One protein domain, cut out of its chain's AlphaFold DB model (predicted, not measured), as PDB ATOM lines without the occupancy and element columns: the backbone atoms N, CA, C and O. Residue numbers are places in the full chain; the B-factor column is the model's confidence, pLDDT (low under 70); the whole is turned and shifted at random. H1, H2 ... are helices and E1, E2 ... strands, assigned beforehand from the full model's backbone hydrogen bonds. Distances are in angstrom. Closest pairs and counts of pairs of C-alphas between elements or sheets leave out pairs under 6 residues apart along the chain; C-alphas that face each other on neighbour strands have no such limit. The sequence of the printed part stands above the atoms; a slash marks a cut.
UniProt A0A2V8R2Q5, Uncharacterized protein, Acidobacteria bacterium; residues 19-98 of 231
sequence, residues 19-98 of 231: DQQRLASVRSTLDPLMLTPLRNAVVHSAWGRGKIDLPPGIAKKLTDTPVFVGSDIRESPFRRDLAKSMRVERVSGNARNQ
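AT A GLANCE: This is residues 19 to 98 of the 231 residues of an uncharacterized protein of Acidobacteria bacterium (UniProt A0A2V8R2Q5). A long, open arm reaches away from a small head in which two short parallel strands, E1 and E2, lie side by side; no helix touches another. Residues 19 to 53, with H1 and H2, stick out as the arm, H3 lies between it and the head, and the loop of residues 76 to 81 also stands free. The 80 printed residues hold five named helices and two named strands, in the order H1 H2 H3 E1 H4 E2 H5, and the class is mostly helix. The whole is extended, with a radius of gyration of the C-alphas of 21.4 A and spans of 56 by 38 by 28 A.

HOW THE PARTS SIT: E1, residues 67 to 69, and E2, residues 88 to 90, are parallel neighbours at 36 degrees; N 69 and O 89 are 2.9 A apart, within hydrogen-bond range. H4, residues 82 to 85, completes a strand-helix-strand unit, two parallel neighbour strands with a helix between, whose crossover is right-handed. The closest C-alphas of H4 and E2, those of Ala 83 and Glu 89, are 7.2 A apart. H3, residues 56 to 64, is apart from E2. H2, residues 32 to 44, is apart from H3, and H1, residues 20 to 25, from H2. H5, residues 93 to 96, is apart from E1. Every O i to N i+4 pair is within hydrogen-bond range in H1, against 7 of 9 in H2 and 3 of 5 in H3; H4 and H5 are too short for such a pair.

IN THESE COORDINATES: E1 spans 6.5 A and E2 6.8 A. H2 spans 18.5 A, H3 12.7 A and H1 8.8 A, beginning at C-alpha 20 (-45.433, -39.861, -48.731). H4 spans 5.1 A and H5 5.4 A, ending at C-alpha 96 (-45.383, -38.460, 2.805).

THE WHOLE: The C-alphas farthest apart, those of Gln 21 and Gln 98, are 58.0 A apart. The printed part has no cut. The links from H2 to H3 and from E1 to H4 are long. The mean pLDDT of the printed part is 72.6, and residues 19 to 53 are under 70.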
ATOM      1  N   ASP A  19     -48.859 -40.848 -45.744       66.56
ATOM      2  CA  ASP A  19     -48.874 -40.257 -47.076       66.56
ATOM      3  C   ASP A  19     -47.491 -39.658 -47.396       66.56
ATOM      4  O   ASP A  19     -47.054 -38.675 -46.787       66.56
ATOM      5  N   GLN A  20     -46.777 -40.283 -48.336       65.62
ATOM      6  CA  GLN A  20     -45.433 -39.861 -48.731       65.62
ATOM      7  C   GLN A  20     -45.430 -38.445 -49.314       65.62
ATOM      8  O   GLN A  20     -44.437 -37.733 -49.158       65.62
ATOM      9  N   GLN A  21     -46.539 -37.991 -49.911       67.38
ATOM     10  CA  GLN A  21     -46.640 -36.618 -50.406       67.38
ATOM     11  C   GLN A  21     -46.735 -35.605 -49.263       67.38
ATOM     12  O   GLN A  21     -46.133 -34.531 -49.341       67.38
ATOM     13  N   ARG A  22     -47.383 -35.968 -48.146       64.75
ATOM     14  CA  ARG A  22     -47.346 -35.146 -46.926       64.75
ATOM     15  C   ARG A  22     -45.933 -35.043 -46.365       64.75
ATOM     16  O   ARG A  22     -45.527 -33.942 -46.004       64.75
ATOM     17  N   LEU A  23     -45.165 -36.133 -46.346       62.97
ATOM     18  CA  LEU A  23     -43.764 -36.103 -45.904       62.97
ATOM     19  C   LEU A  23     -42.860 -35.282 -46.834       62.97
ATOM     20  O   LEU A  23     -41.989 -34.575 -46.341       62.97
ATOM     21  N   ALA A  24     -43.088 -35.320 -48.148       63.69
ATOM     22  CA  ALA A  24     -42.308 -34.548 -49.117       63.69
ATOM     23  C   ALA A  24     -42.517 -33.026 -48.986       63.69
ATOM     24  O   ALA A  24     -41.604 -32.248 -49.255       63.69
ATOM     25  N   SER A  25     -43.702 -32.593 -48.540       62.91
ATOM     26  CA  SER A  25     -44.001 -31.174 -48.279       62.91
ATOM     27  C   SER A  25     -43.412 -30.644 -46.966       62.91
ATOM     28  O   SER A  25     -43.248 -29.433 -46.791       62.91
ATOM     29  N   VAL A  26     -43.050 -31.539 -46.041       61.50
ATOM     30  CA  VAL A  26     -42.307 -31.172 -44.838       61.50
ATOM     31  C   VAL A  26     -40.854 -30.991 -45.255       61.50
ATOM     32  O   VAL A  26     -40.080 -31.942 -45.298       61.50
ATOM     33  N   ARG A  27     -40.480 -29.744 -45.573       56.19
ATOM     34  CA  ARG A  27     -39.074 -29.345 -45.709       56.19
ATOM     35  C   ARG A  27     -38.317 -29.891 -44.504       56.19
ATOM     36  O   ARG A  27     -38.563 -29.449 -43.380       56.19
ATOM     37  N   SER A  28     -37.412 -30.842 -44.726       61.97
ATOM     38  CA  SER A  28     -36.463 -31.255 -43.704       61.97
ATOM     39  C   SER A  28     -35.661 -30.010 -43.338       61.97
ATOM     40  O   SER A  28     -34.788 -29.576 -44.082       61.97
ATOM     41  N   THR A  29     -35.985 -29.386 -42.206       60.00
ATOM     42  CA  THR A  29     -35.227 -28.245 -41.667       60.00
ATOM     43  C   THR A  29     -33.782 -28.627 -41.350       60.00
ATOM     44  O   THR A  29     -32.940 -27.762 -41.133       60.00
ATOM     45  N   LEU A  30     -33.493 -29.928 -41.356       60.78
ATOM     46  CA  LEU A  30     -32.166 -30.502 -41.357       60.78
ATOM     47  C   LEU A  30     -31.712 -30.752 -42.803       60.78
ATOM     48  O   LEU A  30     -32.212 -31.650 -43.480       60.78
ATOM     49  N   ASP A  31     -30.748 -29.950 -43.250       67.38
ATOM     50  CA  ASP A  31     -29.960 -30.194 -44.457       67.38
ATOM     51  C   ASP A  31     -29.339 -31.610 -44.390       67.38
ATOM     52  O   ASP A  31     -28.695 -31.944 -43.384       67.38
ATOM     53  N   PRO A  32     -29.514 -32.477 -45.406       63.78
ATOM     54  CA  PRO A  32     -28.925 -33.815 -45.417       63.78
ATOM     55  C   PRO A  32     -27.393 -33.812 -45.267       63.78
ATOM     56  O   PRO A  32     -26.847 -34.776 -44.725       63.78
ATOM     57  N   LEU A  33     -26.691 -32.735 -45.651       65.06
ATOM     58  CA  LEU A  33     -25.252 -32.602 -45.385       65.06
ATOM     59  C   LEU A  33     -24.931 -32.354 -43.905       65.06
ATOM     60  O   LEU A  33     -23.874 -32.773 -43.433       65.06
ATOM     61  N   MET A  34     -25.843 -31.738 -43.153       60.91
ATOM     62  CA  MET A  34     -25.728 -31.558 -41.702       60.91
ATOM     63  C   MET A  34     -26.143 -32.815 -40.922       60.91
ATOM     64  O   MET A  34     -25.737 -32.984 -39.771       60.91
ATOM     65  N   LEU A  35     -26.880 -33.749 -41.538       65.00
ATOM     66  CA  LEU A  35     -27.236 -35.026 -40.907       65.00
ATOM     67  C   LEU A  35     -26.028 -35.931 -40.670       65.00
ATOM     68  O   LEU A  35     -26.000 -36.649 -39.676       65.00
ATOM     69  N   THR A  36     -25.057 -35.941 -41.578       65.94
ATOM     70  CA  THR A  36     -23.881 -36.819 -41.496       65.94
ATOM     71  C   THR A  36     -23.002 -36.523 -40.277       65.94
ATOM     72  O   THR A  36     -22.730 -37.460 -39.524       65.94
ATOM     73  N   PRO A  37     -22.593 -35.267 -39.992       67.69
ATOM     74  CA  PRO A  37     -21.844 -34.966 -38.776       67.69
ATOM     75  C   PRO A  37     -22.679 -35.193 -37.510       67.69
ATOM     76  O   PRO A  37     -22.131 -35.672 -36.526       67.69
ATOM     77  N   LEU A  38     -23.996 -34.948 -37.533       67.06
ATOM     78  CA  LEU A  38     -24.895 -35.268 -36.414       67.06
ATOM     79  C   LEU A  38     -25.028 -36.782 -36.180       67.06
ATOM     80  O   LEU A  38     -24.969 -37.231 -35.040       67.06
ATOM     81  N   ARG A  39     -25.139 -37.594 -37.239       67.25
ATOM     82  CA  ARG A  39     -25.121 -39.064 -37.150       67.25
ATOM     83  C   ARG A  39     -23.782 -39.569 -36.631       67.25
ATOM     84  O   ARG A  39     -23.776 -40.394 -35.725       67.25
ATOM     85  N   ASN A  40     -22.670 -39.045 -37.139       68.19
ATOM     86  CA  ASN A  40     -21.336 -39.384 -36.647       68.19
ATOM     87  C   ASN A  40     -21.175 -38.964 -35.183       68.19
ATOM     88  O   ASN A  40     -20.684 -39.749 -34.380       68.19
ATOM     89  N   ALA A  41     -21.663 -37.785 -34.795       65.75
ATOM     90  CA  ALA A  41     -21.675 -37.352 -33.407       65.75
ATOM     91  C   ALA A  41     -22.520 -38.287 -32.539       65.75
ATOM     92  O   ALA A  41     -22.065 -38.642 -31.466       65.75
ATOM     93  N   VAL A  42     -23.687 -38.762 -32.978       68.00
ATOM     94  CA  VAL A  42     -24.491 -39.742 -32.219       68.00
ATOM     95  C   VAL A  42     -23.784 -41.101 -32.103       68.00
ATOM     96  O   VAL A  42     -23.773 -41.690 -31.024       68.00
ATOM     97  N   VAL A  43     -23.156 -41.583 -33.180       67.25
ATOM     98  CA  VAL A  43     -22.422 -42.864 -33.218       67.25
ATOM     99  C   VAL A  43     -21.133 -42.818 -32.384       67.25
ATOM    100  O   VAL A  43     -20.761 -43.817 -31.765       67.25
ATOM    101  N   HIS A  44     -20.453 -41.669 -32.348       61.59
ATOM    102  CA  HIS A  44     -19.197 -41.468 -31.617       61.59
ATOM    103  C   HIS A  44     -19.377 -40.843 -30.231       61.59
ATOM    104  O   HIS A  44     -18.459 -40.905 -29.414       61.59
ATOM    105  N   SER A  45     -20.542 -40.278 -29.924       59.03
ATOM    106  CA  SER A  45     -20.859 -39.820 -28.575       59.03
ATOM    107  C   SER A  45     -21.013 -41.016 -27.651       59.03
ATOM    108  O   SER A  45     -21.649 -42.017 -27.984       59.03
ATOM    109  N   ALA A  46     -20.513 -40.860 -26.428       55.81
ATOM    110  CA  ALA A  46     -20.679 -41.819 -25.338       55.81
ATOM    111  C   ALA A  46     -22.156 -42.166 -25.043       55.81
ATOM    112  O   ALA A  46     -22.439 -43.195 -24.438       55.81
ATOM    113  N   TRP A  47     -23.108 -41.350 -25.515       53.50
ATOM    114  CA  TRP A  47     -24.543 -41.635 -25.459       53.50
ATOM    115  C   TRP A  47     -25.003 -42.788 -26.363       53.50
ATOM    116  O   TRP A  47     -25.898 -43.527 -25.968       53.50
ATOM    117  N   GLY A  48     -24.398 -42.989 -27.539       55.53
ATOM    118  CA  GLY A  48     -24.796 -44.051 -28.476       55.53
ATOM    119  C   GLY A  48     -24.173 -45.420 -28.180       55.53
ATOM    120  O   GLY A  48     -24.670 -46.443 -28.643       55.53
ATOM    121  N   ARG A  49     -23.093 -45.464 -27.388       57.00
ATOM    122  CA  ARG A  49     -22.342 -46.698 -27.096       57.00
ATOM    123  C   ARG A  49     -22.817 -47.478 -25.872       57.00
ATOM    124  O   ARG A  49     -22.134 -48.421 -25.485       57.00
ATOM    125  N   GLY A  50     -23.950 -47.117 -25.258       59.09
ATOM    126  CA  GLY A  50     -24.601 -47.896 -24.187       59.09
ATOM    127  C   GLY A  50     -23.753 -48.156 -22.933       59.09
ATOM    128  O   GLY A  50     -24.186 -48.858 -22.027       59.09
ATOM    129  N   LYS A  51     -22.545 -47.597 -22.876       62.38
ATOM    130  CA  LYS A  51     -21.577 -47.725 -21.797       62.38
ATOM    131  C   LYS A  51     -21.253 -46.313 -21.356       62.38
ATOM    132  O   LYS A  51     -20.263 -45.723 -21.774       62.38
ATOM    133  N   ILE A  52     -22.149 -45.743 -20.557       61.62
ATOM    134  CA  ILE A  52     -21.719 -44.699 -19.634       61.62
ATOM    135  C   ILE A  52     -20.662 -45.400 -18.783       61.62
ATOM    136  O   ILE A  52     -21.006 -46.351 -18.079       61.62
ATOM    137  N   ASP A  53     -19.393 -45.009 -18.919       65.88
ATOM    138  CA  ASP A  53     -18.309 -45.462 -18.043       65.88
ATOM    139  C   ASP A  53     -18.591 -44.906 -16.647       65.88
ATOM    140  O   ASP A  53     -18.088 -43.872 -16.209       65.88
ATOM    141  N   LEU A  54     -19.520 -45.567 -15.968       70.19
ATOM    142  CA  LEU A  54     -19.786 -45.347 -14.573       70.19
ATOM    143  C   LEU A  54     -18.582 -45.916 -13.837       70.19
ATOM    144  O   LEU A  54     -18.292 -47.107 -13.984       70.19
ATOM    145  N   PRO A  55     -17.885 -45.108 -13.025       76.31
ATOM    146  CA  PRO A  55     -16.829 -45.648 -12.198       76.31
ATOM    147  C   PRO A  55     -17.416 -46.787 -11.349       76.31
ATOM    148  O   PRO A  55     -18.564 -46.682 -10.890       76.31
ATOM    149  N   PRO A  56     -16.659 -47.873 -11.123       71.56
ATOM    150  CA  PRO A  56     -17.186 -49.118 -10.558       71.56
ATOM    151  C   PRO A  56     -17.886 -48.925  -9.201       71.56
ATOM    152  O   PRO A  56     -18.812 -49.660  -8.866       71.56
ATOM    153  N   GLY A  57     -17.518 -47.885  -8.444       71.25
ATOM    154  CA  GLY A  57     -18.190 -47.515  -7.196       71.25
ATOM    155  C   GLY A  57     -19.574 -46.866  -7.358       71.25
ATOM    156  O   GLY A  57     -20.414 -47.031  -6.479       71.25
ATOM    157  N   ILE A  58     -19.843 -46.141  -8.450       70.56
ATOM    158  CA  ILE A  58     -21.143 -45.487  -8.698       70.56
ATOM    159  C   ILE A  58     -22.120 -46.463  -9.361       70.56
ATOM    160  O   ILE A  58     -23.291 -46.485  -8.988       70.56
ATOM    161  N   ALA A  59     -21.641 -47.317 -10.273       70.62
ATOM    162  CA  ALA A  59     -22.471 -48.343 -10.914       70.62
ATOM    163  C   ALA A  59     -23.147 -49.260  -9.879       70.62
ATOM    164  O   ALA A  59     -24.352 -49.505  -9.961       70.62
ATOM    165  N   LYS A  60     -22.384 -49.688  -8.861       75.50
ATOM    166  CA  LYS A  60     -22.884 -50.512  -7.753       75.50
ATOM    167  C   LYS A  60     -23.929 -49.778  -6.903       75.50
ATOM    168  O   LYS A  60     -24.978 -50.324  -6.591       75.50
ATOM    169  N   LYS A  61     -23.690 -48.504  -6.584       76.75
ATOM    170  CA  LYS A  61     -24.640 -47.696  -5.803       76.75
ATOM    171  C   LYS A  61     -25.977 -47.512  -6.518       76.75
ATOM    172  O   LYS A  61     -27.014 -47.614  -5.877       76.75
ATOM    173  N   LEU A  62     -25.969 -47.276  -7.830       77.19
ATOM    174  CA  LEU A  62     -27.206 -47.129  -8.607       77.19
ATOM    175  C   LEU A  62     -28.026 -48.419  -8.662       77.19
ATOM    176  O   LEU A  62     -29.248 -48.354  -8.696       77.19
ATOM    177  N   THR A  63     -27.366 -49.577  -8.663       76.75
ATOM    178  CA  THR A  63     -28.068 -50.863  -8.591       76.75
ATOM    179  C   THR A  63     -28.631 -51.110  -7.193       76.75
ATOM    180  O   THR A  63     -29.740 -51.622  -7.075       76.75
ATOM    181  N   ASP A  64     -27.914 -50.706  -6.144       80.75
ATOM    182  CA  ASP A  64     -28.278 -50.969  -4.747       80.75
ATOM    183  C   ASP A  64     -29.260 -49.966  -4.123       80.75
ATOM    184  O   ASP A  64     -29.858 -50.271  -3.094       80.75
ATOM    185  N   THR A  65     -29.483 -48.804  -4.741       80.94
ATOM    186  CA  THR A  65     -30.342 -47.755  -4.168       80.94
ATOM    187  C   THR A  65     -31.810 -47.944  -4.577       80.94
ATOM    188  O   THR A  65     -32.112 -47.845  -5.767       80.94
ATOM    189  N   PRO A  66     -32.743 -48.174  -3.629       82.94
ATOM    190  CA  PRO A  66     -34.170 -48.208  -3.935       82.94
ATOM    191  C   PRO A  66     -34.678 -46.813  -4.316       82.94
ATOM    192  O   PRO A  66     -34.251 -45.796  -3.761       82.94
ATOM    193  N   VAL A  67     -35.607 -46.762  -5.269       85.56
ATOM    194  CA  VAL A  67     -36.211 -45.510  -5.740       85.56
ATOM    195  C   VAL A  67     -37.588 -45.360  -5.114       85.56
ATOM    196  O   VAL A  67     -38.491 -46.149  -5.371       85.56
ATOM    197  N   PHE A  68     -37.774 -44.315  -4.316       85.31
ATOM    198  CA  PHE A  68     -39.042 -44.049  -3.650       85.31
ATOM    199  C   PHE A  68     -39.938 -43.146  -4.495       85.31
ATOM    200  O   PHE A  68     -39.539 -42.046  -4.882       85.31
ATOM    201  N   VAL A  69     -41.168 -43.586  -4.761       87.69
ATOM    202  CA  VAL A  69     -42.146 -42.836  -5.559       87.69
ATOM    203  C   VAL A  69     -43.409 -42.601  -4.740       87.69
ATOM    204  O   VAL A  69     -43.870 -43.459  -3.989       87.69
ATOM    205  N   GLY A  70     -43.970 -41.399  -4.862       80.50
ATOM    206  CA  GLY A  70     -45.202 -41.053  -4.168       80.50
ATOM    207  C   GLY A  70     -46.467 -41.592  -4.851       80.50
ATOM    208  O   GLY A  70     -47.412 -42.000  -4.178       80.50
ATOM    209  N   SER A  71     -46.539 -41.532  -6.177       78.06
ATOM    210  CA  SER A  71     -47.719 -41.956  -6.939       78.06
ATOM    211  C   SER A  71     -47.858 -43.478  -6.997       78.06
ATOM    212  O   SER A  71     -46.880 -44.201  -6.816       78.06
ATOM    213  N   ASP A  72     -49.069 -43.961  -7.289       76.56
ATOM    214  CA  ASP A  72     -49.312 -45.371  -7.594       76.56
ATOM    215  C   ASP A  72     -48.425 -45.843  -8.752       76.56
ATOM    216  O   ASP A  72     -48.296 -45.168  -9.779       76.56
ATOM    217  N   ILE A  73     -47.786 -47.002  -8.576       77.75
ATOM    218  CA  ILE A  73     -46.935 -47.587  -9.607       77.75
ATOM    219  C   ILE A  73     -47.858 -48.224 -10.641       77.75
ATOM    220  O   ILE A  73     -48.497 -49.241 -10.385       77.75
ATOM    221  N   ARG A  74     -47.967 -47.591 -11.811       77.00
ATOM    222  CA  ARG A  74     -48.811 -48.085 -12.897       77.00
ATOM    223  C   ARG A  74     -48.141 -49.298 -13.538       77.00
ATOM    224  O   ARG A  74     -47.220 -49.151 -14.340       77.00
ATOM    225  N   GLU A  75     -48.580 -50.489 -13.158       76.50
ATOM    226  CA  GLU A  75     -48.069 -51.725 -13.742       76.50
ATOM    227  C   GLU A  75     -48.446 -51.802 -15.224       76.50
ATOM    228  O   GLU A  75     -49.587 -51.556 -15.622       76.50
ATOM    229  N   SER A  76     -47.454 -52.102 -16.063       79.81
ATOM    230  CA  SER A  76     -47.681 -52.330 -17.486       79.81
ATOM    231  C   SER A  76     -48.115 -53.781 -17.694       79.81
ATOM    232  O   SER A  76     -47.449 -54.678 -17.176       79.81
ATOM    233  N   PRO A  77     -49.150 -54.059 -18.508       79.94
ATOM    234  CA  PRO A  77     -49.601 -55.430 -18.763       79.94
ATOM    235  C   PRO A  77     -48.517 -56.313 -19.405       79.94
ATOM    236  O   PRO A  77     -48.545 -57.531 -19.255       79.94
ATOM    237  N   PHE A  78     -47.534 -55.704 -20.077       83.38
ATOM    238  CA  PHE A  78     -46.405 -56.393 -20.709       83.38
ATOM    239  C   PHE A  78     -45.211 -56.614 -19.772       83.38
ATOM    240  O   PHE A  78     -44.278 -57.332 -20.125       83.38
ATOM    241  N   ARG A  79     -45.197 -55.966 -18.601       80.44
ATOM    242  CA  ARG A  79     -44.110 -56.048 -17.620       80.44
ATOM    243  C   ARG A  79     -44.699 -56.108 -16.220       80.44
ATOM    244  O   ARG A  79     -44.654 -55.128 -15.473       80.44
ATOM    245  N   ARG A  80     -45.254 -57.276 -15.895       78.38
ATOM    246  CA  ARG A  80     -45.588 -57.628 -14.513       78.38
ATOM    247  C   ARG A  80     -44.299 -57.521 -13.692       78.38
ATOM    248  O   ARG A  80     -43.233 -57.884 -14.184       78.38
ATOM    249  N   ASP A  81     -44.379 -56.916 -12.514       81.44
ATOM    250  CA  ASP A  81     -43.244 -56.711 -11.601       81.44
ATOM    251  C   ASP A  81     -42.169 -55.696 -12.037       81.44
ATOM    252  O   ASP A  81     -41.063 -55.689 -11.486       81.44
ATOM    253  N   LEU A  82     -42.473 -54.771 -12.963       84.12
ATOM    254  CA  LEU A  82     -41.538 -53.690 -13.324       84.12
ATOM    255  C   LEU A  82     -41.060 -52.920 -12.083       84.12
ATOM    256  O   LEU A  82     -39.865 -52.661 -11.944       84.12
ATOM    257  N   ALA A  83     -41.980 -52.632 -11.160       83.81
ATOM    258  CA  ALA A  83     -41.694 -51.994  -9.879       83.81
ATOM    259  C   ALA A  83     -40.589 -52.729  -9.105       83.81
ATOM    260  O   ALA A  83     -39.601 -52.127  -8.693       83.81
ATOM    261  N   LYS A  84     -40.718 -54.054  -8.992       84.50
ATOM    262  CA  LYS A  84     -39.795 -54.919  -8.255       84.50
ATOM    263  C   LYS A  84     -38.442 -55.034  -8.954       84.50
ATOM    264  O   LYS A  84     -37.407 -54.959  -8.297       84.50
ATOM    265  N   SER A  85     -38.441 -55.139 -10.284       83.31
ATOM    266  CA  SER A  85     -37.207 -55.174 -11.084       83.31
ATOM    267  C   SER A  85     -36.408 -53.868 -11.002       83.31
ATOM    268  O   SER A  85     -35.182 -53.894 -11.005       83.31
ATOM    269  N   MET A  86     -37.108 -52.739 -10.868       83.38
ATOM    270  CA  MET A  86     -36.518 -51.407 -10.750       83.38
ATOM    271  C   MET A  86     -36.284 -50.990  -9.289       83.38
ATOM    272  O   MET A  86     -35.860 -49.861  -9.054       83.38
ATOM    273  N   ARG A  87     -36.577 -51.870  -8.313       86.00
ATOM    274  CA  ARG A  87     -36.520 -51.581  -6.865       86.00
ATOM    275  C   ARG A  87     -37.253 -50.280  -6.505       86.00
ATOM    276  O   ARG A  87     -36.778 -49.477  -5.705       86.00
ATOM    277  N   VAL A  88     -38.391 -50.055  -7.160       88.00
ATOM    278  CA  VAL A  88     -39.238 -48.888  -6.936       88.00
ATOM    279  C   VAL A  88     -40.204 -49.209  -5.811       88.00
ATOM    280  O   VAL A  88     -41.053 -50.091  -5.947       88.00
ATOM    281  N   GLU A  89     -40.088 -48.471  -4.717       86.62
ATOM    282  CA  GLU A  89     -40.952 -48.617  -3.556       86.62
ATOM    283  C   GLU A  89     -41.922 -47.446  -3.453       86.62
ATOM    284  O   GLU A  89     -41.580 -46.276  -3.662       86.62
ATOM    285  N   ARG A  90     -43.172 -47.763  -3.112       86.38
ATOM    286  CA  ARG A  90     -44.170 -46.743  -2.818       86.38
ATOM    287  C   ARG A  90     -43.903 -46.180  -1.429       86.38
ATOM    288  O   ARG A  90     -43.885 -46.921  -0.449       86.38
ATOM    289  N   VAL A  91     -43.773 -44.861  -1.333       84.56
ATOM    290  CA  VAL A  91     -43.697 -44.192  -0.028       84.56
ATOM    291  C   VAL A  91     -45.024 -44.384   0.700       84.56
ATOM    292  O   VAL A  91     -46.090 -44.090   0.150       84.56
ATOM    293  N   SER A  92     -44.964 -44.861   1.943       84.25
ATOM    294  CA  SER A  92     -46.157 -45.008   2.775       84.25
ATOM    295  C   SER A  92     -46.867 -43.658   2.953       84.25
ATOM    296  O   SER A  92     -46.234 -42.600   3.027       84.25
ATOM    297  N   GLY A  93     -48.202 -43.675   3.020       78.06
ATOM    298  CA  GLY A  93     -49.002 -42.448   3.149       78.06
ATOM    299  C   GLY A  93     -48.616 -41.606   4.372       78.06
ATOM    300  O   GLY A  93     -48.574 -40.382   4.291       78.06
ATOM    301  N   ASN A  94     -48.226 -42.265   5.467       78.12
ATOM    302  CA  ASN A  94     -47.803 -41.608   6.703       78.12
ATOM    303  C   ASN A  94     -46.440 -40.909   6.559       78.12
ATOM    304  O   ASN A  94     -46.251 -39.819   7.096       78.12
ATOM    305  N   ALA A  95     -45.507 -41.489   5.795       79.44
ATOM    306  CA  ALA A  95     -44.185 -40.903   5.566       79.44
ATOM    307  C   ALA A  95     -44.223 -39.699   4.611       79.44
ATOM    308  O   ALA A  95     -43.386 -38.808   4.721       79.44
ATOM    309  N   ARG A  96     -45.214 -39.617   3.709       78.19
ATOM    310  CA  ARG A  96     -45.383 -38.460   2.805       78.19
ATOM    311  C   ARG A  96     -45.664 -37.152   3.540       78.19
ATOM    312  O   ARG A  96     -45.241 -36.099   3.074       78.19
ATOM    313  N   ASN A  97     -46.349 -37.223   4.678       82.75
ATOM    314  CA  ASN A  97     -46.675 -36.053   5.497       82.75
ATOM    315  C   ASN A  97     -45.566 -35.716   6.506       82.75
ATOM    316  O   ASN A  97     -45.610 -34.674   7.162       82.75
ATOM    317  N   GLN A  98     -44.557 -36.581   6.640       83.69
ATOM    318  CA  GLN A  98     -43.418 -36.352   7.512       83.69
ATOM    319  C   GLN A  98     -42.366 -35.521   6.771       83.69
ATOM    320  O   GLN A  98     -41.919 -35.875   5.681       83.69
TER     321      GLN A  98